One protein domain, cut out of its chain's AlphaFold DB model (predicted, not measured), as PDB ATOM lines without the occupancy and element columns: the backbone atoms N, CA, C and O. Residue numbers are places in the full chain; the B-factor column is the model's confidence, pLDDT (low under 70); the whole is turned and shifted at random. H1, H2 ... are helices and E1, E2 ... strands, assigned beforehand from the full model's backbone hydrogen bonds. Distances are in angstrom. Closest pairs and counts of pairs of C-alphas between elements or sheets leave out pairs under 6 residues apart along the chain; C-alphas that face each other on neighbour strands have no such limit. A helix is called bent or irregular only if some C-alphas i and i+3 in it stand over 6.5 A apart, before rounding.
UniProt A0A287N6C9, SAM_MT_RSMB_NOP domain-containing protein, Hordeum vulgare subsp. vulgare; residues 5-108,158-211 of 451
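This is residues 5 to 108 and 158 to 211 of the 451 residues of the protein "SAM_MT_RSMB_NOP domain-containing protein" of Hordeum vulgare subsp. vulgare (UniProt A0A287N6C9). A small antiparallel sheet is built on the long strand E6, with E1 on one side of it and the short E2 and E5 on the other; two helices, H1 and H2, lie side by side over one face and run along the strands. The long helix H4 packs on H1 with residues 194 to 200 and sticks out with residues 205 to 211, while the small hairpin E3 and E4 lies away from the sheet between two long stretches with no named element. The printed part has 158 residues with four named helices and six named strands, in the order H1 E1 H2 E2 E3 E4 E5 H3 E6 H4; its class is mixed, helices and strands. It is compact, with a radius of gyration of the C-alphas of 16.2 A and spans of 45 by 42 by 33 A.

Start at H1, residues 5 to 19, which is on the branched sheet of E1, residues 25 to 30, E2, residues 53 to 55, E5, residues 166 to 168, and E6, residues 178 to 185. Its height over the sheet is 9.0 A, and it runs along E1 at 16 degrees on the local plane. Next find H2, residues 39 to 52, on the same face at a height of 8.8 A, over E6. H2 touches H1 with residues 40 to 45 alone, at a shallow tilt of 29 degrees, the same way; the closest C-alphas, of Val 10 and Val 41, are 5.6 A apart. E6 has three antiparallel neighbours: look for N 28 and O 181 of E1 and E6 at 2.8 A, N 54 and O 184 of E2 and E6 at 2.9 A, and N 166 and O 180 of E5 and E6 at 2.8 A, each within hydrogen-bond range. E3, residues 76 to 78, and E4, residues 81 to 83, form a hairpin, with N 76 and O 83 at 2.9 A. H3, residues 170 to 173, is not on the branched sheet. H4, residues 191 to 211, touches H1 with residues 194 to 200 alone, at a steep tilt of 54 degrees, opposite ways; the closest C-alphas, of Arg 15 and Val 197, are 6.4 A apart. Every O i to N i+4 pair is within hydrogen-bond range in H1 and H4, 8 of 10 are in H2, and H3 is too short for one.

Find C-alpha 5 at (-23.955, 6.078, 106.313); from there H1 runs 21.2 A to C-alpha 19. E1 covers 16.7 A and H2 18.5 A; H2 is irregular, with C-alphas 48 and 51 9.4 A apart. E6 starts at (-25.328, 18.065, 117.313) and runs 22.9 A. H4 runs 30.4 A to C-alpha 211 at (-28.718, -10.203, 106.811).

The two C-alphas farthest apart, of Glu 64 and Met 210, are 47.6 A apart. Residues 109 to 157 are not printed, and C-alphas 108 and 158 stand 15.1 A apart across the cut. The link from E2 to E3 is long, with 20 residues. The model's pLDDT is under 70 at residues 105 to 108 and 198 to 211.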
ATOM      1  N   PHE A   5     -22.604   5.813 105.810       90.12
ATOM      2  CA  PHE A   5     -23.955   6.078 106.313       90.12
ATOM      3  C   PHE A   5     -24.729   7.105 105.493       90.12
ATOM      4  O   PHE A   5     -25.957   7.126 105.578       90.12
ATOM      5  N   HIS A   6     -24.054   7.907 104.667       94.12
ATOM      6  CA  HIS A   6     -24.670   8.998 103.911       94.12
ATOM      7  C   HIS A   6     -25.899   8.536 103.115       94.12
ATOM      8  O   HIS A   6     -26.987   9.095 103.246       94.12
ATOM      9  N   LEU A   7     -25.761   7.467 102.322       93.31
ATOM     10  CA  LEU A   7     -26.865   6.974 101.498       93.31
ATOM     11  C   LEU A   7     -28.018   6.434 102.358       93.31
ATOM     12  O   LEU A   7     -29.184   6.659 102.036       93.31
ATOM     13  N   LEU A   8     -27.710   5.752 103.466       94.00
ATOM     14  CA  LEU A   8     -28.720   5.263 104.403       94.00
ATOM     15  C   LEU A   8     -29.492   6.429 105.040       94.00
ATOM     16  O   LEU A   8     -30.721   6.401 105.060       94.00
ATOM     17  N   GLN A   9     -28.785   7.462 105.500       96.38
ATOM     18  CA  GLN A   9     -29.365   8.672 106.087       96.38
ATOM     19  C   GLN A   9     -30.270   9.400 105.084       96.38
ATOM     20  O   GLN A   9     -31.415   9.709 105.419       96.38
ATOM     21  N   VAL A  10     -29.809   9.591 103.841       95.94
ATOM     22  CA  VAL A  10     -30.620  10.169 102.756       95.94
ATOM     23  C   VAL A  10     -31.886   9.347 102.531       95.94
ATOM     24  O   VAL A  10     -32.973   9.908 102.445       95.94
ATOM     25  N   ASN A  11     -31.786   8.019 102.467       94.31
ATOM     26  CA  ASN A  11     -32.942   7.163 102.191       94.31
ATOM     27  C   ASN A  11     -33.973   7.182 103.329       94.31
ATOM     28  O   ASN A  11     -35.172   7.282 103.063       94.31
ATOM     29  N   ILE A  12     -33.522   7.136 104.588       95.81
ATOM     30  CA  ILE A  12     -34.400   7.247 105.762       95.81
ATOM     31  C   ILE A  12     -35.109   8.605 105.760       95.81
ATOM     32  O   ILE A  12     -36.333   8.663 105.892       95.81
ATOM     33  N   ALA A  13     -34.367   9.695 105.556       96.75
ATOM     34  CA  ALA A  13     -34.934  11.038 105.565       96.75
ATOM     35  C   ALA A  13     -35.871  11.289 104.369       96.75
ATOM     36  O   ALA A  13     -36.946  11.855 104.551       96.75
ATOM     37  N   MET A  14     -35.555  10.785 103.169       95.88
ATOM     38  CA  MET A  14     -36.465  10.838 102.016       95.88
ATOM     39  C   MET A  14     -37.775  10.087 102.276       95.88
ATOM     40  O   MET A  14     -38.843  10.569 101.893       95.88
ATOM     41  N   ARG A  15     -37.725   8.932 102.954       94.44
ATOM     42  CA  ARG A  15     -38.940   8.226 103.392       94.44
ATOM     43  C   ARG A  15     -39.719   9.050 104.419       94.44
ATOM     44  O   ARG A  15     -40.943   9.126 104.316       94.44
ATOM     45  N   GLY A  16     -39.030   9.714 105.344       96.00
ATOM     46  CA  GLY A  16     -39.632  10.689 106.258       96.00
ATOM     47  C   GLY A  16     -40.409  11.778 105.513       96.00
ATOM     48  O   GLY A  16     -41.597  11.964 105.767       96.00
ATOM     49  N   ILE A  17     -39.794  12.420 104.512       96.38
ATOM     50  CA  ILE A  17     -40.442  13.439 103.665       96.38
ATOM     51  C   ILE A  17     -41.642  12.858 102.906       96.38
ATOM     52  O   ILE A  17     -42.680  13.514 102.784       96.38
ATOM     53  N   ALA A  18     -41.533  11.633 102.385       94.00
ATOM     54  CA  ALA A  18     -42.624  10.990 101.659       94.00
ATOM     55  C   ALA A  18     -43.861  10.774 102.548       94.00
ATOM     56  O   ALA A  18     -44.974  11.056 102.104       94.00
ATOM     57  N   LEU A  19     -43.659  10.345 103.799       91.94
ATOM     58  CA  LEU A  19     -44.724  10.120 104.787       91.94
ATOM     59  C   LEU A  19     -45.232  11.409 105.449       91.94
ATOM     60  O   LEU A  19     -46.331  11.426 106.002       91.94
ATOM     61  N   LEU A  20     -44.452  12.489 105.400       95.62
ATOM     62  CA  LEU A  20     -44.832  13.776 105.968       95.62
ATOM     63  C   LEU A  20     -46.039  14.362 105.221       95.62
ATOM     64  O   LEU A  20     -46.062  14.409 103.988       95.62
ATOM     65  N   LYS A  21     -47.038  14.854 105.958       94.94
ATOM     66  CA  LYS A  21     -48.154  15.605 105.364       94.94
ATOM     67  C   LYS A  21     -47.665  16.924 104.750       94.94
ATOM     68  O   LYS A  21     -46.695  17.509 105.229       94.94
ATOM     69  N   VAL A  22     -48.352  17.413 103.721       97.75
ATOM     70  CA  VAL A  22     -48.114  18.768 103.190       97.75
ATOM     71  C   VAL A  22     -48.404  19.806 104.283       97.75
ATOM     72  O   VAL A  22     -49.323  19.622 105.083       97.75
ATOM     73  N   GLY A  23     -47.572  20.844 104.370       97.62
ATOM     74  CA  GLY A  23     -47.529  21.811 105.472       97.62
ATOM     75  C   GLY A  23     -46.860  21.283 106.750       97.62
ATOM     76  O   GLY A  23     -46.804  21.981 107.760       97.62
ATOM     77  N   GLY A  24     -46.388  20.032 106.757       97.62
ATOM     78  CA  GLY A  24     -45.674  19.438 107.886       97.62
ATOM     79  C   GLY A  24     -44.196  19.830 107.926       97.62
ATOM     80  O   GLY A  24     -43.583  20.100 106.891       97.62
ATOM     81  N   ARG A  25     -43.606  19.795 109.128       97.88
ATOM     82  CA  ARG A  25     -42.164  19.963 109.359       97.88
ATOM     83  C   ARG A  25     -41.527  18.614 109.708       97.88
ATOM     84  O   ARG A  25     -42.079  17.868 110.512       97.88
ATOM     85  N   MET A  26     -40.370  18.315 109.126       98.12
ATOM     86  CA  MET A  26     -39.503  17.198 109.500       98.12
ATOM     87  C   MET A  26     -38.199  17.758 110.051       98.12
ATOM     88  O   MET A  26     -37.550  18.575 109.403       98.12
ATOM     89  N   VAL A  27     -37.801  17.291 111.230       98.06
ATOM     90  CA  VAL A  27     -36.494  17.605 111.806       98.06
ATOM     91  C   VAL A  27     -35.532  16.484 111.438       98.06
ATOM     92  O   VAL A  27     -35.786  15.319 111.736       98.06
ATOM     93  N   TYR A  28     -34.443  16.841 110.769       98.25
ATOM     94  CA  TYR A  28     -33.302  15.967 110.546       98.25
ATOM     95  C   TYR A  28     -32.207  16.335 111.542       98.25
ATOM     96  O   TYR A  28     -31.842  17.507 111.638       98.25
ATOM     97  N   SER A  29     -31.676  15.357 112.274       97.44
ATOM     98  CA  SER A  29     -30.630  15.606 113.263       97.44
ATOM     99  C   SER A  29     -29.633  14.462 113.373       97.44
ATOM    100  O   SER A  29     -30.008  13.295 113.242       97.44
ATOM    101  N   THR A  30     -28.382  14.792 113.689       97.19
ATOM    102  CA  THR A  30     -27.310  13.824 113.962       97.19
ATOM    103  C   THR A  30     -26.499  14.267 115.182       97.19
ATOM    104  O   THR A  30     -26.502  15.445 115.542       97.19
ATOM    105  N   CYS A  31     -25.778  13.331 115.801       95.19
ATOM    106  CA  CYS A  31     -24.739  13.612 116.797       95.19
ATOM    107  C   CYS A  31     -23.323  13.621 116.178       95.19
ATOM    108  O   CYS A  31     -22.331  13.351 116.854       95.19
ATOM    109  N   SER A  32     -23.224  13.882 114.867       93.56
ATOM    110  CA  SER A  32     -21.965  13.930 114.116       93.56
ATOM    111  C   SER A  32     -21.637  15.367 113.721       93.56
ATOM    112  O   SER A  32     -22.519  16.181 113.452       93.56
ATOM    113  N   MET A  33     -20.344  15.678 113.632       93.94
ATOM    114  CA  MET A  33     -19.846  16.934 113.058       93.94
ATOM    115  C   MET A  33     -19.361  16.772 111.617       93.94
ATOM    116  O   MET A  33     -18.873  17.729 111.017       93.94
ATOM    117  N   ASN A  34     -19.491  15.584 111.036       95.12
ATOM    118  CA  ASN A  34     -19.071  15.341 109.669       95.12
ATOM    119  C   ASN A  34     -20.067  15.960 108.670       95.12
ATOM    120  O   ASN A  34     -21.224  15.541 108.641       95.12
ATOM    121  N   PRO A  35     -19.644  16.892 107.795       96.38
ATOM    122  CA  PRO A  35     -20.538  17.502 106.809       96.38
ATOM    123  C   PRO A  35     -21.177  16.500 105.837       96.38
ATOM    124  O   PRO A  35     -22.280  16.730 105.349       96.38
ATOM    125  N   VAL A  36     -20.526  15.352 105.602       96.62
ATOM    126  CA  VAL A  36     -21.058  14.266 104.759       96.62
ATOM    127  C   VAL A  36     -22.322  13.638 105.356       96.62
ATOM    128  O   VAL A  36     -23.211  13.218 104.618       96.62
ATOM    129  N   GLU A  37     -22.424  13.602 106.682       97.00
ATOM    130  CA  GLU A  37     -23.592  13.091 107.407       97.00
ATOM    131  C   GLU A  37     -24.624  14.188 107.688       97.00
ATOM    132  O   GLU A  37     -25.710  13.904 108.164       97.00
ATOM    133  N   ASN A  38     -24.294  15.446 107.399       97.56
ATOM    134  CA  ASN A  38     -25.056  16.606 107.838       97.56
ATOM    135  C   ASN A  38     -25.520  17.415 106.622       97.56
ATOM    136  O   ASN A  38     -26.536  17.106 105.995       97.56
ATOM    137  N   GLU A  39     -24.751  18.436 106.245       97.75
ATOM    138  CA  GLU A  39     -25.039  19.329 105.129       97.75
ATOM    139  C   GLU A  39     -25.210  18.604 103.798       97.75
ATOM    140  O   GLU A  39     -26.117  18.941 103.040       97.75
ATOM    141  N   ALA A  40     -24.397  17.582 103.527       97.12
ATOM    142  CA  ALA A  40     -24.508  16.807 102.301       97.12
ATOM    143  C   ALA A  40     -25.832  16.027 102.231       97.12
ATOM    144  O   ALA A  40     -26.456  15.968 101.172       97.12
ATOM    145  N   VAL A  41     -26.298  15.471 103.360       97.56
ATOM    146  CA  VAL A  41     -27.603  14.798 103.431       97.56
ATOM    147  C   VAL A  41     -28.710  15.808 103.152       97.56
ATOM    148  O   VAL A  41     -29.522  15.580 102.262       97.56
ATOM    149  N   VAL A  42     -28.711  16.956 103.837       97.94
ATOM    150  CA  VAL A  42     -29.722  18.010 103.638       97.94
ATOM    151  C   VAL A  42     -29.726  18.525 102.198       97.94
ATOM    152  O   VAL A  42     -30.792  18.639 101.593       97.94
ATOM    153  N   ALA A  43     -28.552  18.778 101.618       97.06
ATOM    154  CA  ALA A  43     -28.419  19.186 100.223       97.06
ATOM    155  C   ALA A  43     -29.017  18.141  99.272       97.06
ATOM    156  O   ALA A  43     -29.720  18.496  98.328       97.06
ATOM    157  N   GLU A  44     -28.789  16.851  99.529       96.19
ATOM    158  CA  GLU A  44     -29.364  15.770  98.729       96.19
ATOM    159  C   GLU A  44     -30.882  15.640  98.888       96.19
ATOM    160  O   GLU A  44     -31.571  15.383  97.900       96.19
ATOM    161  N   LEU A  45     -31.430  15.889 100.081       96.19
ATOM    162  CA  LEU A  45     -32.880  15.948 100.286       96.19
ATOM    163  C   LEU A  45     -33.507  17.079  99.463       96.19
ATOM    164  O   LEU A  45     -34.458  16.840  98.719       96.19
ATOM    165  N   LEU A  46     -32.934  18.286  99.526       95.62
ATOM    166  CA  LEU A  46     -33.390  19.438  98.739       95.62
ATOM    167  C   LEU A  46     -33.288  19.162  97.233       95.62
ATOM    168  O   LEU A  46     -34.231  19.413  96.483       95.62
ATOM    169  N   ARG A  47     -32.175  18.568  96.788       93.44
ATOM    170  CA  ARG A  47     -31.954  18.195  95.385       93.44
ATOM    171  C   ARG A  47     -32.989  17.188  94.884       93.44
ATOM    172  O   ARG A  47     -33.519  17.355  93.789       93.44
ATOM    173  N   ARG A  48     -33.290  16.143  95.663       93.25
ATOM    174  CA  ARG A  48     -34.238  15.083  95.267       93.25
ATOM    175  C   ARG A  48     -35.692  15.529  95.322       93.25
ATOM    176  O   ARG A  48     -36.485  15.075  94.497       93.25
ATOM    177  N   SER A  49     -36.046  16.375  96.284       93.75
ATOM    178  CA  SER A  49     -37.419  16.843  96.484       93.75
ATOM    179  C   SER A  49     -37.771  18.078  95.647       93.75
ATOM    180  O   SER A  49     -38.957  18.323  95.405       93.75
ATOM    181  N   GLY A  50     -36.776  18.814  95.142       91.50
ATOM    182  CA  GLY A  50     -36.993  20.024  94.353       91.50
ATOM    183  C   GLY A  50     -37.796  21.062  95.140       91.50
ATOM    184  O   GLY A  50     -37.601  21.217  96.341       91.50
ATOM    185  N   SER A  51     -38.752  21.721  94.487       93.75
ATOM    186  CA  SER A  51     -39.635  22.718  95.116       93.75
ATOM    187  C   SER A  51     -40.686  22.134  96.072       93.75
ATOM    188  O   SER A  51     -41.438  22.893  96.679       93.75
ATOM    189  N   SER A  52     -40.755  20.807  96.232       96.44
ATOM    190  CA  SER A  52     -41.735  20.181  97.134       96.44
ATOM    191  C   SER A  52     -41.402  20.381  98.607       96.44
ATOM    192  O   SER A  52     -42.262  20.200  99.470       96.44
ATOM    193  N   VAL A  53     -40.146  20.714  98.905       97.19
ATOM    194  CA  VAL A  53     -39.678  20.988 100.259       97.19
ATOM    195  C   VAL A  53     -38.759  22.196 100.264       97.19
ATOM    196  O   VAL A  53     -38.108  22.510  99.271       97.19
ATOM    197  N   GLU A  54     -38.654  22.830 101.419       97.56
ATOM    198  CA  GLU A  54     -37.696  23.896 101.670       97.56
ATOM    199  C   GLU A  54     -36.963  23.663 102.989       97.56
ATOM    200  O   GLU A  54     -37.467  22.994 103.898       97.56
ATOM    201  N   LEU A  55     -35.766  24.237 103.098       97.94
ATOM    202  CA  LEU A  55     -35.051  24.327 104.363       97.94
ATOM    203  C   LEU A  55     -35.559  25.559 105.117       97.94
ATOM    204  O   LEU A  55     -35.326  26.699 104.695       97.94
ATOM    205  N   LEU A  56     -36.273  25.315 106.210       97.06
ATOM    206  CA  LEU A  56     -36.894  26.346 107.025       97.06
ATOM    207  C   LEU A  56     -35.848  27.002 107.928       97.06
ATOM    208  O   LEU A  56     -35.076  26.318 108.601       97.06
ATOM    209  N   ASP A  57     -35.842  28.332 107.951       95.38
ATOM    210  CA  ASP A  57     -35.043  29.097 108.902       95.38
ATOM    211  C   ASP A  57     -35.768  29.155 110.252       95.38
ATOM    212  O   ASP A  57     -36.876  29.681 110.353       95.38
ATOM    213  N   VAL A  58     -35.134  28.596 111.282       94.50
ATOM    214  CA  VAL A  58     -35.631  28.579 112.665       94.50
ATOM    215  C   VAL A  58     -34.724  29.381 113.604       94.50
ATOM    216  O   VAL A  58     -34.725  29.166 114.814       94.50
ATOM    217  N   SER A  59     -33.946  30.328 113.068       88.75
ATOM    218  CA  SER A  59     -33.068  31.234 113.833       88.75
ATOM    219  C   SER A  59     -33.801  32.109 114.860       88.75
ATOM    220  O   SER A  59     -33.198  32.566 115.828       88.75
ATOM    221  N   ASN A  60     -35.111  32.297 114.697       91.94
ATOM    222  CA  ASN A  60     -35.948  33.015 115.660       91.94
ATOM    223  C   ASN A  60     -36.512  32.112 116.774       91.94
ATOM    224  O   ASN A  60     -37.020  32.627 117.768       91.94
ATOM    225  N   GLU A  61     -36.428  30.787 116.620       93.12
ATOM    226  CA  GLU A  61     -36.840  29.799 117.625       93.12
ATOM    227  C   GLU A  61     -35.641  29.459 118.529       93.12
ATOM    228  O   GLU A  61     -34.519  29.360 118.033       93.12
ATOM    229  N   LEU A  62     -35.856  29.267 119.838       89.00
ATOM    230  CA  LEU A  62     -34.805  28.929 120.820       89.00
ATOM    231  C   LEU A  62     -33.603  29.893 120.784       89.00
ATOM    232  O   LEU A  62     -32.466  29.484 120.575       89.00
ATOM    233  N   GLN A  63     -33.852  31.189 120.972       89.81
ATOM    234  CA  GLN A  63     -32.822  32.233 120.847       89.81
ATOM    235  C   GLN A  63     -31.665  32.088 121.852       89.81
ATOM    236  O   GLN A  63     -30.560  32.543 121.578       89.81
ATOM    237  N   GLU A  64     -31.906  31.422 122.981       91.44
ATOM    238  CA  GLU A  64     -30.899  31.139 124.012       91.44
ATOM    239  C   GLU A  64     -29.976  29.956 123.657       91.44
ATOM    240  O   GLU A  64     -28.949  29.749 124.305       91.44
ATOM    241  N   LEU A  65     -30.315  29.172 122.626       90.25
ATOM    242  CA  LEU A  65     -29.481  28.069 122.157       90.25
ATOM    243  C   LEU A  65     -28.341  28.612 121.288       90.25
ATOM    244  O   LEU A  65     -28.571  29.136 120.192       90.25
ATOM    245  N   VAL A  66     -27.099  28.436 121.743       92.44
ATOM    246  CA  VAL A  66     -25.916  28.837 120.978       92.44
ATOM    247  C   VAL A  66     -25.724  27.853 119.829       92.44
ATOM    248  O   VAL A  66     -25.593  26.643 120.009       92.44
ATOM    249  N   ARG A  67     -25.720  28.388 118.610       93.25
ATOM    250  CA  ARG A  67     -25.634  27.611 117.372       93.25
ATOM    251  C   ARG A  67     -24.788  28.338 116.347       93.25
ATOM    252  O   ARG A  67     -24.802  29.563 116.252       93.25
ATOM    253  N   ARG A  68     -24.089  27.559 115.534       95.25
ATOM    254  CA  ARG A  68     -23.333  28.033 114.375       95.25
ATOM    255  C   ARG A  68     -24.087  27.676 113.092       95.25
ATOM    256  O   ARG A  68     -24.778  26.653 113.074       95.25
ATOM    257  N   PRO A  69     -23.973  28.483 112.025       96.50
ATOM    258  CA  PRO A  69     -24.626  28.178 110.758       96.50
ATOM    259  C   PRO A  69     -24.063  26.893 110.139       96.50
ATOM    260  O   PRO A  69     -22.907  26.520 110.371       96.50
ATOM    261  N   GLY A  70     -24.880  26.223 109.328       96.69
ATOM    262  CA  GLY A  70     -24.424  25.111 108.498       96.69
ATOM    263  C   GLY A  70     -23.380  25.535 107.465       96.69
ATOM    264  O   GLY A  70     -23.292  26.699 107.065       96.69
ATOM    265  N   LEU A  71     -22.579  24.569 107.029       96.44
ATOM    266  CA  LEU A  71     -21.492  24.795 106.081       96.44
ATOM    267  C   LEU A  71     -21.994  24.860 104.633       96.44
ATOM    268  O   LEU A  71     -22.842  24.082 104.203       96.44
ATOM    269  N   SER A  72     -21.416  25.763 103.844       94.31
ATOM    270  CA  SER A  72     -21.643  25.838 102.395       94.31
ATOM    271  C   SER A  72     -20.570  25.109 101.584       94.31
ATOM    272  O   SER A  72     -20.821  24.753 100.437       94.31
ATOM    273  N   THR A  73     -19.396  24.862 102.168       94.62
ATOM    274  CA  THR A  73     -18.255  24.174 101.551       94.62
ATOM    275  C   THR A  73     -17.643  23.183 102.539       94.62
ATOM    276  O   THR A  73     -17.619  23.421 103.747       94.62
ATOM    277  N   TRP A  74     -17.150  22.052 102.038       95.06
ATOM    278  CA  TRP A  74     -16.390  21.069 102.815       95.06
ATOM    279  C   TRP A  74     -15.574  20.168 101.883       95.06
ATOM    280  O   TRP A  74     -15.768  20.174 100.669       95.06
ATOM    281  N   LYS A  75     -14.664  19.394 102.477       94.38
ATOM    282  CA  LYS A  75     -13.922  18.311 101.823       94.38
ATOM    283  C   LYS A  75     -14.420  16.970 102.341       94.38
ATOM    284  O   LYS A  75     -14.855  16.873 103.489       94.38
ATOM    285  N   VAL A  76     -14.311  15.935 101.520       94.62
ATOM    286  CA  VAL A  76     -14.658  14.567 101.911       94.62
ATOM    287  C   VAL A  76     -13.380  13.819 102.267       94.62
ATOM    288  O   VAL A  76     -12.457  13.762 101.459       94.62
ATOM    289  N   ASN A  77     -13.312  13.256 103.475       93.44
ATOM    290  CA  ASN A  77     -12.214  12.373 103.865       93.44
ATOM    291  C   ASN A  77     -12.589  10.912 103.629       93.44
ATOM    292  O   ASN A  77     -13.634  10.461 104.103       93.44
ATOM    293  N   ASP A  78     -11.710  10.152 102.988       92.25
ATOM    294  CA  ASP A  78     -11.780   8.695 102.949       92.25
ATOM    295  C   ASP A  78     -10.384   8.106 103.153       92.25
ATOM    296  O   ASP A  78      -9.441   8.449 102.445       92.25
ATOM    297  N   ARG A  79     -10.254   7.224 104.151       88.81
ATOM    298  CA  ARG A  79      -9.008   6.502 104.473       88.81
ATOM    299  C   ARG A  79      -7.768   7.406 104.603       88.81
ATOM    300  O   ARG A  79      -6.671   7.003 104.239       88.81
ATOM    301  N   GLY A  80      -7.938   8.617 105.140       89.31
ATOM    302  CA  GLY A  80      -6.850   9.583 105.338       89.31
ATOM    303  C   GLY A  80      -6.643  10.559 104.176       89.31
ATOM    304  O   GLY A  80      -6.048  11.613 104.390       89.31
ATOM    305  N   SER A  81      -7.209  10.288 103.000       92.50
ATOM    306  CA  SER A  81      -7.161  11.184 101.840       92.50
ATOM    307  C   SER A  81      -8.336  12.159 101.839       92.50
ATOM    308  O   SER A  81      -9.459  11.785 102.178       92.50
ATOM    309  N   TRP A  82      -8.082  13.410 101.452       94.25
ATOM    310  CA  TRP A  82      -9.092  14.465 101.359       94.25
ATOM    311  C   TRP A  82      -9.376  14.822  99.904       94.25
ATOM    312  O   TRP A  82      -8.453  15.142  99.161       94.25
ATOM    313  N   PHE A  83     -10.654  14.842  99.539       93.50
ATOM    314  CA  PHE A  83     -11.141  15.156  98.197       93.50
ATOM    315  C   PHE A  83     -11.963  16.443  98.227       93.50
ATOM    316  O   PHE A  83     -12.755  16.649  99.155       93.50
ATOM    317  N   GLN A  84     -11.765  17.318  97.241       91.94
ATOM    318  CA  GLN A  84     -12.476  18.593  97.149       91.94
ATOM    319  C   GLN A  84     -13.708  18.473  96.247       91.94
ATOM    320  O   GLN A  84     -14.745  19.062  96.561       91.94
ATOM    321  N   THR A  85     -13.613  17.684  95.179       91.88
ATOM    322  CA  THR A  85     -14.733  17.328  94.304       91.88
ATOM    323  C   THR A  85     -14.820  15.811  94.110       91.88
ATOM    324  O   THR A  85     -13.950  15.055  94.546       91.88
ATOM    325  N   HIS A  86     -15.903  15.341  93.487       93.31
ATOM    326  CA  HIS A  86     -16.079  13.912  93.218       93.31
ATOM    327  C   HIS A  86     -15.131  13.414  92.113       93.31
ATOM    328  O   HIS A  86     -14.759  12.244  92.093       93.31
ATOM    329  N   GLU A  87     -14.719  14.295  91.206       91.44
ATOM    330  CA  GLU A  87     -13.763  13.997  90.139       91.44
ATOM    331  C   GLU A  87     -12.379  13.633  90.697       91.44
ATOM    332  O   GLU A  87     -11.699  12.799  90.105       91.44
ATOM    333  N   ASP A  88     -12.011  14.174  91.865       91.62
ATOM    334  CA  ASP A  88     -10.752  13.870  92.562       91.62
ATOM    335  C   ASP A  88     -10.712  12.445  93.150       91.62
ATOM    336  O   ASP A  88      -9.662  11.970  93.595       91.62
ATOM    337  N   VAL A  89     -11.859  11.763  93.229       92.50
ATOM    338  CA  VAL A  89     -11.973  10.453  93.874       92.50
ATOM    339  C   VAL A  89     -11.423   9.357  92.950       92.50
ATOM    340  O   VAL A  89     -11.879   9.246  91.811       92.50
ATOM    341  N   PRO A  90     -10.523   8.472  93.428       93.56
ATOM    342  CA  PRO A  90     -10.063   7.321  92.655       93.56
ATOM    343  C   PRO A  90     -11.223   6.423  92.212       93.56
ATOM    344  O   PRO A  90     -12.125   6.145  93.005       93.56
ATOM    345  N   ASP A  91     -11.173   5.892  90.988       91.44
ATOM    346  CA  ASP A  91     -12.260   5.075  90.420       91.44
ATOM    347  C   ASP A  91     -12.651   3.884  91.308       91.44
ATOM    348  O   ASP A  91     -13.833   3.576  91.461       91.44
ATOM    349  N   SER A  92     -11.677   3.284  92.000       91.44
ATOM    350  CA  SER A  92     -11.887   2.184  92.953       91.44
ATOM    351  C   SER A  92     -12.736   2.551  94.179       91.44
ATOM    352  O   SER A  92     -13.171   1.662  94.915       91.44
ATOM    353  N   ARG A  93     -12.953   3.847  94.434       90.88
ATOM    354  CA  ARG A  93     -13.695   4.377  95.589       90.88
ATOM    355  C   ARG A  93     -14.960   5.145  95.207       90.88
ATOM    356  O   ARG A  93     -15.745   5.444  96.107       90.88
ATOM    357  N   LYS A  94     -15.214   5.414  93.921       89.12
ATOM    358  CA  LYS A  94     -16.412   6.145  93.445       89.12
ATOM    359  C   LYS A  94     -17.741   5.446  93.771       89.12
ATOM    360  O   LYS A  94     -18.784   6.083  93.845       89.12
ATOM    361  N   ASN A  95     -17.716   4.137  94.012       85.94
ATOM    362  CA  ASN A  95     -18.883   3.381  94.480       85.94
ATOM    363  C   ASN A  95     -19.237   3.647  95.957       85.94
ATOM    364  O   ASN A  95     -20.379   3.435  96.357       85.94
ATOM    365  N   VAL A  96     -18.270   4.088  96.767       88.56
ATOM    366  CA  VAL A  96     -18.460   4.410  98.189       88.56
ATOM    367  C   VAL A  96     -18.615   5.911  98.384       88.56
ATOM    368  O   VAL A  96     -19.476   6.342  99.146       88.56
ATOM    369  N   ILE A  97     -17.792   6.711  97.706       92.94
ATOM    370  CA  ILE A  97     -17.818   8.168  97.803       92.94
ATOM    371  C   ILE A  97     -18.704   8.707  96.686       92.94
ATOM    372  O   ILE A  97     -18.291   8.793  95.537       92.94
ATOM    373  N   LEU A  98     -19.936   9.059  97.040       93.12
ATOM    374  CA  LEU A  98     -20.953   9.459  96.075       93.12
ATOM    375  C   LEU A  98     -20.850  10.955  95.732       93.12
ATOM    376  O   LEU A  98     -20.504  11.756  96.605       93.12
ATOM    377  N   PRO A  99     -21.272  11.383  94.526       93.88
ATOM    378  CA  PRO A  99     -21.337  12.804  94.169       93.88
ATOM    379  C   PRO A  99     -22.172  13.645  95.148       93.88
ATOM    380  O   PRO A  99     -21.847  14.801  95.425       93.88
ATOM    381  N   SER A 100     -23.228  13.061  95.725       94.38
ATOM    382  CA  SER A 100     -24.100  13.716  96.710       94.38
ATOM    383  C   SER A 100     -23.397  14.061  98.028       94.38
ATOM    384  O   SER A 100     -23.930  14.848  98.803       94.38
ATOM    385  N   MET A 101     -22.200  13.516  98.278       95.38
ATOM    386  CA  MET A 101     -21.381  13.848  99.447       95.38
ATOM    387  C   MET A 101     -20.671  15.200  99.320       95.38
ATOM    388  O   MET A 101     -20.147  15.689 100.318       95.38
ATOM    389  N   PHE A 102     -20.638  15.801  98.127       95.25
ATOM    390  CA  PHE A 102     -19.930  17.053  97.849       95.25
ATOM    391  C   PHE A 102     -20.889  18.252  97.701       95.25
ATOM    392  O   PHE A 102     -22.029  18.070  97.256       95.25
ATOM    393  N   PRO A 103     -20.442  19.489  98.009       90.75
ATOM    394  CA  PRO A 103     -21.305  20.677  98.011       90.75
ATOM    395  C   PRO A 103     -21.914  21.029  96.645       90.75
ATOM    396  O   PRO A 103     -23.104  21.350  96.559       90.75
ATOM    397  N   SER A 104     -21.102  20.964  95.587       76.94
ATOM    398  CA  SER A 104     -21.419  21.483  94.248       76.94
ATOM    399  C   SER A 104     -21.982  20.450  93.279       76.94
ATOM    400  O   SER A 104     -22.028  20.728  92.085       76.94
ATOM    401  N   SER A 105     -22.421  19.272  93.738       65.62
ATOM    402  CA  SER A 105     -23.022  18.289  92.830       65.62
ATOM    403  C   SER A 105     -24.311  18.854  92.220       65.62
ATOM    404  O   SER A 105     -25.381  18.868  92.837       65.62
ATOM    405  N   THR A 106     -24.208  19.393  91.005       56.34
ATOM    406  CA  THR A 106     -25.358  19.732  90.170       56.34
ATOM    407  C   THR A 106     -26.094  18.446  89.826       56.34
ATOM    408  O   THR A 106     -25.479  17.405  89.603       56.34
ATOM    409  N   SER A 107     -27.426  18.507  89.822       43.19
ATOM    410  CA  SER A 107     -28.278  17.425  89.331       43.19
ATOM    411  C   SER A 107     -27.741  16.920  87.994       43.19
ATOM    412  O   SER A 107     -27.591  17.717  87.069       43.19
ATOM    413  N   ILE A 108     -27.477  15.618  87.883       38.44
ATOM    414  CA  ILE A 108     -27.266  14.985  86.582       38.44
ATOM    415  C   ILE A 108     -28.590  15.131  85.824       38.44
ATOM    416  O   ILE A 108     -29.533  14.372  86.048       38.44
ATOM    417  N   SER A 158     -22.123  24.857  97.917       84.00
ATOM    418  CA  SER A 158     -23.500  24.453  97.677       84.00
ATOM    419  C   SER A 158     -24.379  25.658  97.348       84.00
ATOM    420  O   SER A 158     -24.289  26.700  97.993       84.00
ATOM    421  N   LYS A 159     -25.279  25.492  96.373       89.94
ATOM    422  CA  LYS A 159     -26.286  26.506  96.009       89.94
ATOM    423  C   LYS A 159     -27.498  26.514  96.949       89.94
ATOM    424  O   LYS A 159     -28.359  27.380  96.834       89.94
ATOM    425  N   PHE A 160     -27.592  25.539  97.851       93.94
ATOM    426  CA  PHE A 160     -28.683  25.444  98.814       93.94
ATOM    427  C   PHE A 160     -28.441  26.365 100.023       93.94
ATOM    428  O   PHE A 160     -27.289  26.610 100.385       93.94
ATOM    429  N   PRO A 161     -29.499  26.855 100.697       95.50
ATOM    430  CA  PRO A 161     -29.381  27.775 101.831       95.50
ATOM    431  C   PRO A 161     -28.960  27.060 103.132       95.50
ATOM    432  O   PRO A 161     -29.602  27.202 104.167       95.50
ATOM    433  N   LEU A 162     -27.869  26.289 103.096       96.81
ATOM    434  CA  LEU A 162     -27.414  25.423 104.194       96.81
ATOM    435  C   LEU A 162     -27.012  26.189 105.463       96.81
ATOM    436  O   LEU A 162     -26.984  25.599 106.537       96.81
ATOM    437  N   HIS A 163     -26.789  27.504 105.373       96.00
ATOM    438  CA  HIS A 163     -26.587  28.373 106.538       96.00
ATOM    439  C   HIS A 163     -27.769  28.343 107.524       96.00
ATOM    440  O   HIS A 163     -27.582  28.672 108.690       96.00
ATOM    441  N   ARG A 164     -28.964  27.929 107.071       96.88
ATOM    442  CA  ARG A 164     -30.159  27.734 107.911       96.88
ATOM    443  C   ARG A 164     -30.095  26.479 108.784       96.88
ATOM    444  O   ARG A 164     -30.896  26.332 109.702       96.88
ATOM    445  N   CYS A 165     -29.174  25.558 108.504       97.19
ATOM    446  CA  CYS A 165     -28.904  24.443 109.401       97.19
ATOM    447  C   CYS A 165     -28.200  24.943 110.668       97.19
ATOM    448  O   CYS A 165     -27.503  25.956 110.656       97.19
ATOM    449  N   MET A 166     -28.345  24.188 111.751       96.38
ATOM    450  CA  MET A 166     -27.791  24.520 113.057       96.38
ATOM    451  C   MET A 166     -26.715  23.509 113.429       96.38
ATOM    452  O   MET A 166     -26.977  22.308 113.496       96.38
ATOM    453  N   ARG A 167     -25.509  24.004 113.693       96.75
ATOM    454  CA  ARG A 167     -24.404  23.235 114.266       96.75
ATOM    455  C   ARG A 167     -24.250  23.629 115.727       96.75
ATOM    456  O   ARG A 167     -23.920  24.774 116.023       96.75
ATOM    457  N   ILE A 168     -24.480  22.681 116.621       95.62
ATOM    458  CA  ILE A 168     -24.287  22.830 118.061       95.62
ATOM    459  C   ILE A 168     -22.970  22.138 118.380       95.62
ATOM    460  O   ILE A 168     -22.823  20.930 118.177       95.62
ATOM    461  N   VAL A 169     -21.985  22.920 118.804       94.12
ATOM    462  CA  VAL A 169     -20.644  22.406 119.080       94.12
ATOM    463  C   VAL A 169     -20.454  22.213 120.584       94.12
ATOM    464  O   VAL A 169     -20.901  23.066 121.350       94.12
ATOM    465  N   PRO A 170     -19.773  21.134 121.018       92.56
ATOM    466  CA  PRO A 170     -19.648  20.799 122.435       92.56
ATOM    467  C   PRO A 170     -19.139  21.944 123.309       92.56
ATOM    468  O   PRO A 170     -19.686  22.213 124.372       92.56
ATOM    469  N   HIS A 171     -18.109  22.647 122.836       91.94
ATOM    470  CA  HIS A 171     -17.401  23.666 123.606       91.94
ATOM    471  C   HIS A 171     -18.141  25.005 123.716       91.94
ATOM    472  O   HIS A 171     -17.691  25.855 124.475       91.94
ATOM    473  N   ASP A 172     -19.237  25.220 122.978       91.19
ATOM    474  CA  ASP A 172     -19.995  26.476 123.079       91.19
ATOM    475  C   ASP A 172     -20.900  26.490 124.332       91.19
ATOM    476  O   ASP A 172     -21.151  27.563 124.876       91.19
ATOM    477  N   GLN A 173     -21.381  25.328 124.805       88.06
ATOM    478  CA  GLN A 173     -22.304  25.219 125.956       88.06
ATOM    479  C   GLN A 173     -22.085  23.964 126.831       88.06
ATOM    480  O   GLN A 173     -23.021  23.515 127.486       88.06
ATOM    481  N   ASP A 174     -20.877  23.389 126.833       89.06
ATOM    482  CA  ASP A 174     -20.509  22.183 127.606       89.06
ATOM    483  C   ASP A 174     -21.491  21.006 127.412       89.06
ATOM    484  O   ASP A 174     -22.041  20.429 128.351       89.06
ATOM    485  N   GLY A 175     -21.771  20.692 126.142       88.44
ATOM    486  CA  GLY A 175     -22.772  19.703 125.736       88.44
ATOM    487  C   GLY A 175     -22.278  18.706 124.688       88.44
ATOM    488  O   GLY A 175     -21.101  18.637 124.342       88.44
ATOM    489  N   GLY A 176     -23.202  17.912 124.147       89.69
ATOM    490  CA  GLY A 176     -22.920  17.030 123.013       89.69
ATOM    491  C   GLY A 176     -22.803  17.794 121.689       89.69
ATOM    492  O   GLY A 176     -23.369  18.873 121.525       89.69
ATOM    493  N   ALA A 177     -22.108  17.208 120.712       93.12
ATOM    494  CA  ALA A 177     -22.100  17.733 119.350       93.12
ATOM    495  C   ALA A 177     -23.397  17.343 118.638       93.12
ATOM    496  O   ALA A 177     -23.733  16.160 118.594       93.12
ATOM    497  N   PHE A 178     -24.093  18.312 118.049       95.88
ATOM    498  CA  PHE A 178     -25.328  18.065 117.313       95.88
ATOM    499  C   PHE A 178     -25.404  18.869 116.019       95.88
ATOM    500  O   PHE A 178     -24.935  20.003 115.917       95.88
ATOM    501  N   PHE A 179     -26.067  18.281 115.034       97.25
ATOM    502  CA  PHE A 179     -26.510  18.955 113.826       97.25
ATOM    503  C   PHE A 179     -28.023  18.860 113.726       97.25
ATOM    504  O   PHE A 179     -28.588  17.801 113.999       97.25
ATOM    505  N   ILE A 180     -28.675  19.949 113.324       97.31
ATOM    506  CA  ILE A 180     -30.126  20.012 113.163       97.31
ATOM    507  C   ILE A 180     -30.470  20.780 111.883       97.31
ATOM    508  O   ILE A 180     -29.939  21.858 111.621       97.31
ATOM    509  N   ALA A 181     -31.410  20.248 111.109       98.12
ATOM    510  CA  ALA A 181     -32.024  20.911 109.968       98.12
ATOM    511  C   ALA A 181     -33.544  20.711 110.004       98.12
ATOM    512  O   ALA A 181     -34.026  19.611 110.279       98.12
ATOM    513  N   VAL A 182     -34.305  21.766 109.709       98.19
ATOM    514  CA  VAL A 182     -35.773  21.723 109.698       98.19
ATOM    515  C   VAL A 182     -36.267  21.832 108.264       98.19
ATOM    516  O   VAL A 182     -36.084  22.849 107.605       98.19
ATOM    517  N   ILE A 183     -36.896  20.772 107.769       98.25
ATOM    518  CA  ILE A 183     -37.422  20.687 106.406       98.25
ATOM    519  C   ILE A 183     -38.934  20.882 106.452       98.25
ATOM    520  O   ILE A 183     -39.632  20.184 107.187       98.25
ATOM    521  N   HIS A 184     -39.452  21.808 105.654       98.25
ATOM    522  CA  HIS A 184     -40.882  22.075 105.525       98.25
ATOM    523  C   HIS A 184     -41.383  21.550 104.176       98.25
ATOM    524  O   HIS A 184     -40.791  21.840 103.140       98.25
ATOM    525  N   LYS A 185     -42.451  20.741 104.178       98.19
ATOM    526  CA  LYS A 185     -43.025  20.174 102.948       98.19
ATOM    527  C   LYS A 185     -44.128  21.069 102.399       98.19
ATOM    528  O   LYS A 185     -45.208  21.137 102.974       98.19
ATOM    529  N   LEU A 186     -43.860  21.695 101.260       97.56
ATOM    530  CA  LEU A 186     -44.727  22.673 100.603       97.56
ATOM    531  C   LEU A 186     -45.779  22.025  99.699       97.56
ATOM    532  O   LEU A 186     -46.901  22.516  99.605       97.56
ATOM    533  N   SER A 187     -45.442  20.904  99.060       97.19
ATOM    534  CA  SER A 187     -46.343  20.186  98.152       97.19
ATOM    535  C   SER A 187     -46.105  18.669  98.195       97.19
ATOM    536  O   SER A 187     -45.121  18.201  98.784       97.19
ATOM    537  N   PRO A 188     -47.007  17.850  97.620       95.25
ATOM    538  CA  PRO A 188     -46.743  16.430  97.416       95.25
ATOM    539  C   PRO A 188     -45.469  16.219  96.586       95.25
ATOM    540  O   PRO A 188     -45.139  17.047  95.742       95.25
ATOM    541  N   LEU A 189     -44.774  15.104  96.824       91.62
ATOM    542  CA  LEU A 189     -43.654  14.691  95.976       91.62
ATOM    543  C   LEU A 189     -44.190  14.196  94.624       91.62
ATOM    544  O   LEU A 189     -45.203  13.497  94.585       91.62
ATOM    545  N   ASN A 190     -43.475  14.488  93.539       84.69
ATOM    546  CA  ASN A 190     -43.821  14.025  92.194       84.69
ATOM    547  C   ASN A 190     -43.718  12.492  92.096       84.69
ATOM    548  O   ASN A 190     -42.895  11.874  92.777       84.69
ATOM    549  N   GLU A 191     -44.476  11.864  91.192       73.81
ATOM    550  CA  GLU A 191     -44.515  10.397  91.042       73.81
ATOM    551  C   GLU A 191     -43.121   9.777  90.861       73.81
ATOM    552  O   GLU A 191     -42.774   8.812  91.540       73.81
ATOM    553  N   ASN A 192     -42.260  10.397  90.048       76.00
ATOM    554  CA  ASN A 192     -40.876   9.955  89.843       76.00
ATOM    555  C   ASN A 192     -40.031   9.992  91.127       76.00
ATOM    556  O   ASN A 192     -39.169   9.133  91.336       76.00
ATOM    557  N   GLN A 193     -40.274  10.967  92.006       77.06
ATOM    558  CA  GLN A 193     -39.592  11.075  93.299       77.06
ATOM    559  C   GLN A 193     -40.081   9.973  94.245       77.06
ATOM    560  O   GLN A 193     -39.273   9.302  94.884       77.06
ATOM    561  N   VAL A 194     -41.393   9.721  94.274       73.38
ATOM    562  CA  VAL A 194     -42.008   8.665  95.094       73.38
ATOM    563  C   VAL A 194     -41.566   7.268  94.641       73.38
ATOM    564  O   VAL A 194     -41.244   6.424  95.478       73.38
ATOM    565  N   ILE A 195     -41.490   7.020  93.330       72.12
ATOM    566  CA  ILE A 195     -41.029   5.744  92.764       72.12
ATOM    567  C   ILE A 195     -39.576   5.466  93.160       72.12
ATOM    568  O   ILE A 195     -39.263   4.340  93.546       72.12
ATOM    569  N   LYS A 196     -38.693   6.473  93.117       72.44
ATOM    570  CA  LYS A 196     -37.297   6.322  93.564       72.44
ATOM    571  C   LYS A 196     -37.227   5.911  95.036       72.44
ATOM    572  O   LYS A 196     -36.532   4.950  95.350       72.44
ATOM    573  N   VAL A 197     -38.007   6.551  95.911       74.25
ATOM    574  CA  VAL A 197     -38.071   6.200  97.344       74.25
ATOM    575  C   VAL A 197     -38.559   4.755  97.549       74.25
ATOM    576  O   VAL A 197     -37.911   3.979  98.250       74.25
ATOM    577  N   ARG A 198     -39.632   4.341  96.857       64.75
ATOM    578  CA  ARG A 198     -40.187   2.975  96.949       64.75
ATOM    579  C   ARG A 198     -39.258   1.890  96.384       64.75
ATOM    580  O   ARG A 198     -39.166   0.804  96.950       64.75
ATOM    581  N   LYS A 199     -38.548   2.154  95.280       64.50
ATOM    582  CA  LYS A 199     -37.567   1.202  94.716       64.50
ATOM    583  C   LYS A 199     -36.426   0.938  95.701       64.50
ATOM    584  O   LYS A 199     -36.023  -0.210  95.883       64.50
ATOM    585  N   THR A 200     -35.953   1.980  96.379       60.31
ATOM    586  CA  THR A 200     -34.909   1.864  97.402       60.31
ATOM    587  C   THR A 200     -35.381   1.089  98.638       60.31
ATOM    588  O   THR A 200     -34.611   0.304  99.189       60.31
ATOM    589  N   GLU A 201     -36.650   1.216  99.034       57.31
ATOM    590  CA  GLU A 201     -37.238   0.399 100.110       57.31
ATOM    591  C   GLU A 201     -37.221  -1.093  99.796       57.31
ATOM    592  O   GLU A 201     -36.844  -1.895 100.649       57.31
ATOM    593  N   ASN A 202     -37.582  -1.476  98.570       54.94
ATOM    594  CA  ASN A 202     -37.597  -2.881  98.163       54.94
ATOM    595  C   ASN A 202     -36.185  -3.492  98.157       54.94
ATOM    596  O   ASN A 202     -36.022  -4.652  98.533       54.94
ATOM    597  N   LEU A 203     -35.161  -2.713  97.797       57.06
ATOM    598  CA  LEU A 203     -33.753  -3.132  97.855       57.06
ATOM    599  C   LEU A 203     -33.250  -3.277  99.301       57.06
ATOM    600  O   LEU A 203     -32.642  -4.289  99.646       57.06
ATOM    601  N   LEU A 204     -33.559  -2.314 100.176       54.28
ATOM    602  CA  LEU A 204     -33.202  -2.375 101.601       54.28
ATOM    603  C   LEU A 204     -33.921  -3.518 102.335       54.28
ATOM    604  O   LEU A 204     -33.333  -4.159 103.206       54.28
ATOM    605  N   SER A 205     -35.169  -3.805 101.957       50.34
ATOM    606  CA  SER A 205     -35.969  -4.900 102.518       50.34
ATOM    607  C   SER A 205     -35.428  -6.270 102.104       50.34
ATOM    608  O   SER A 205     -35.289  -7.143 102.957       50.34
ATOM    609  N   LYS A 206     -35.043  -6.449 100.830       44.03
ATOM    610  CA  LYS A 206     -34.405  -7.685 100.337       44.03
ATOM    611  C   LYS A 206     -33.041  -7.934 100.992       44.03
ATOM    612  O   LYS A 206     -32.771  -9.050 101.427       44.03
ATOM    613  N   ASN A 207     -32.233  -6.885 101.161       41.19
ATOM    614  CA  ASN A 207     -30.924  -6.987 101.816       41.19
ATOM    615  C   ASN A 207     -31.033  -7.267 103.327       41.19
ATOM    616  O   ASN A 207     -30.163  -7.929 103.894       41.19
ATOM    617  N   ARG A 208     -32.110  -6.819 103.993       42.97
ATOM    618  CA  ARG A 208     -32.406  -7.195 105.386       42.97
ATOM    619  C   ARG A 208     -32.852  -8.646 105.520       42.97
ATOM    620  O   ARG A 208     -32.441  -9.275 106.485       42.97
ATOM    621  N   THR A 209     -33.621  -9.189 104.577       35.53
ATOM    622  CA  THR A 209     -34.018 -10.607 104.613       35.53
ATOM    623  C   THR A 209     -32.804 -11.538 104.555       35.53
ATOM    624  O   THR A 209     -32.802 -12.540 105.257       35.53
ATOM    625  N   MET A 210     -31.739 -11.172 103.826       36.88
ATOM    626  CA  MET A 210     -30.493 -11.955 103.820       36.88
ATOM    627  C   MET A 210     -29.616 -11.720 105.066       36.88
ATOM    628  O   MET A 210     -29.090 -12.679 105.618       36.88
ATOM    629  N   LYS A 211     -29.518 -10.487 105.594       31.33
ATOM    630  CA  LYS A 211     -28.718 -10.203 106.811       31.33
ATOM    631  C   LYS A 211     -29.357 -10.655 108.133       31.33
ATOM    632  O   LYS A 211     -28.631 -11.001 109.059       31.33
TER     633      LYS A 211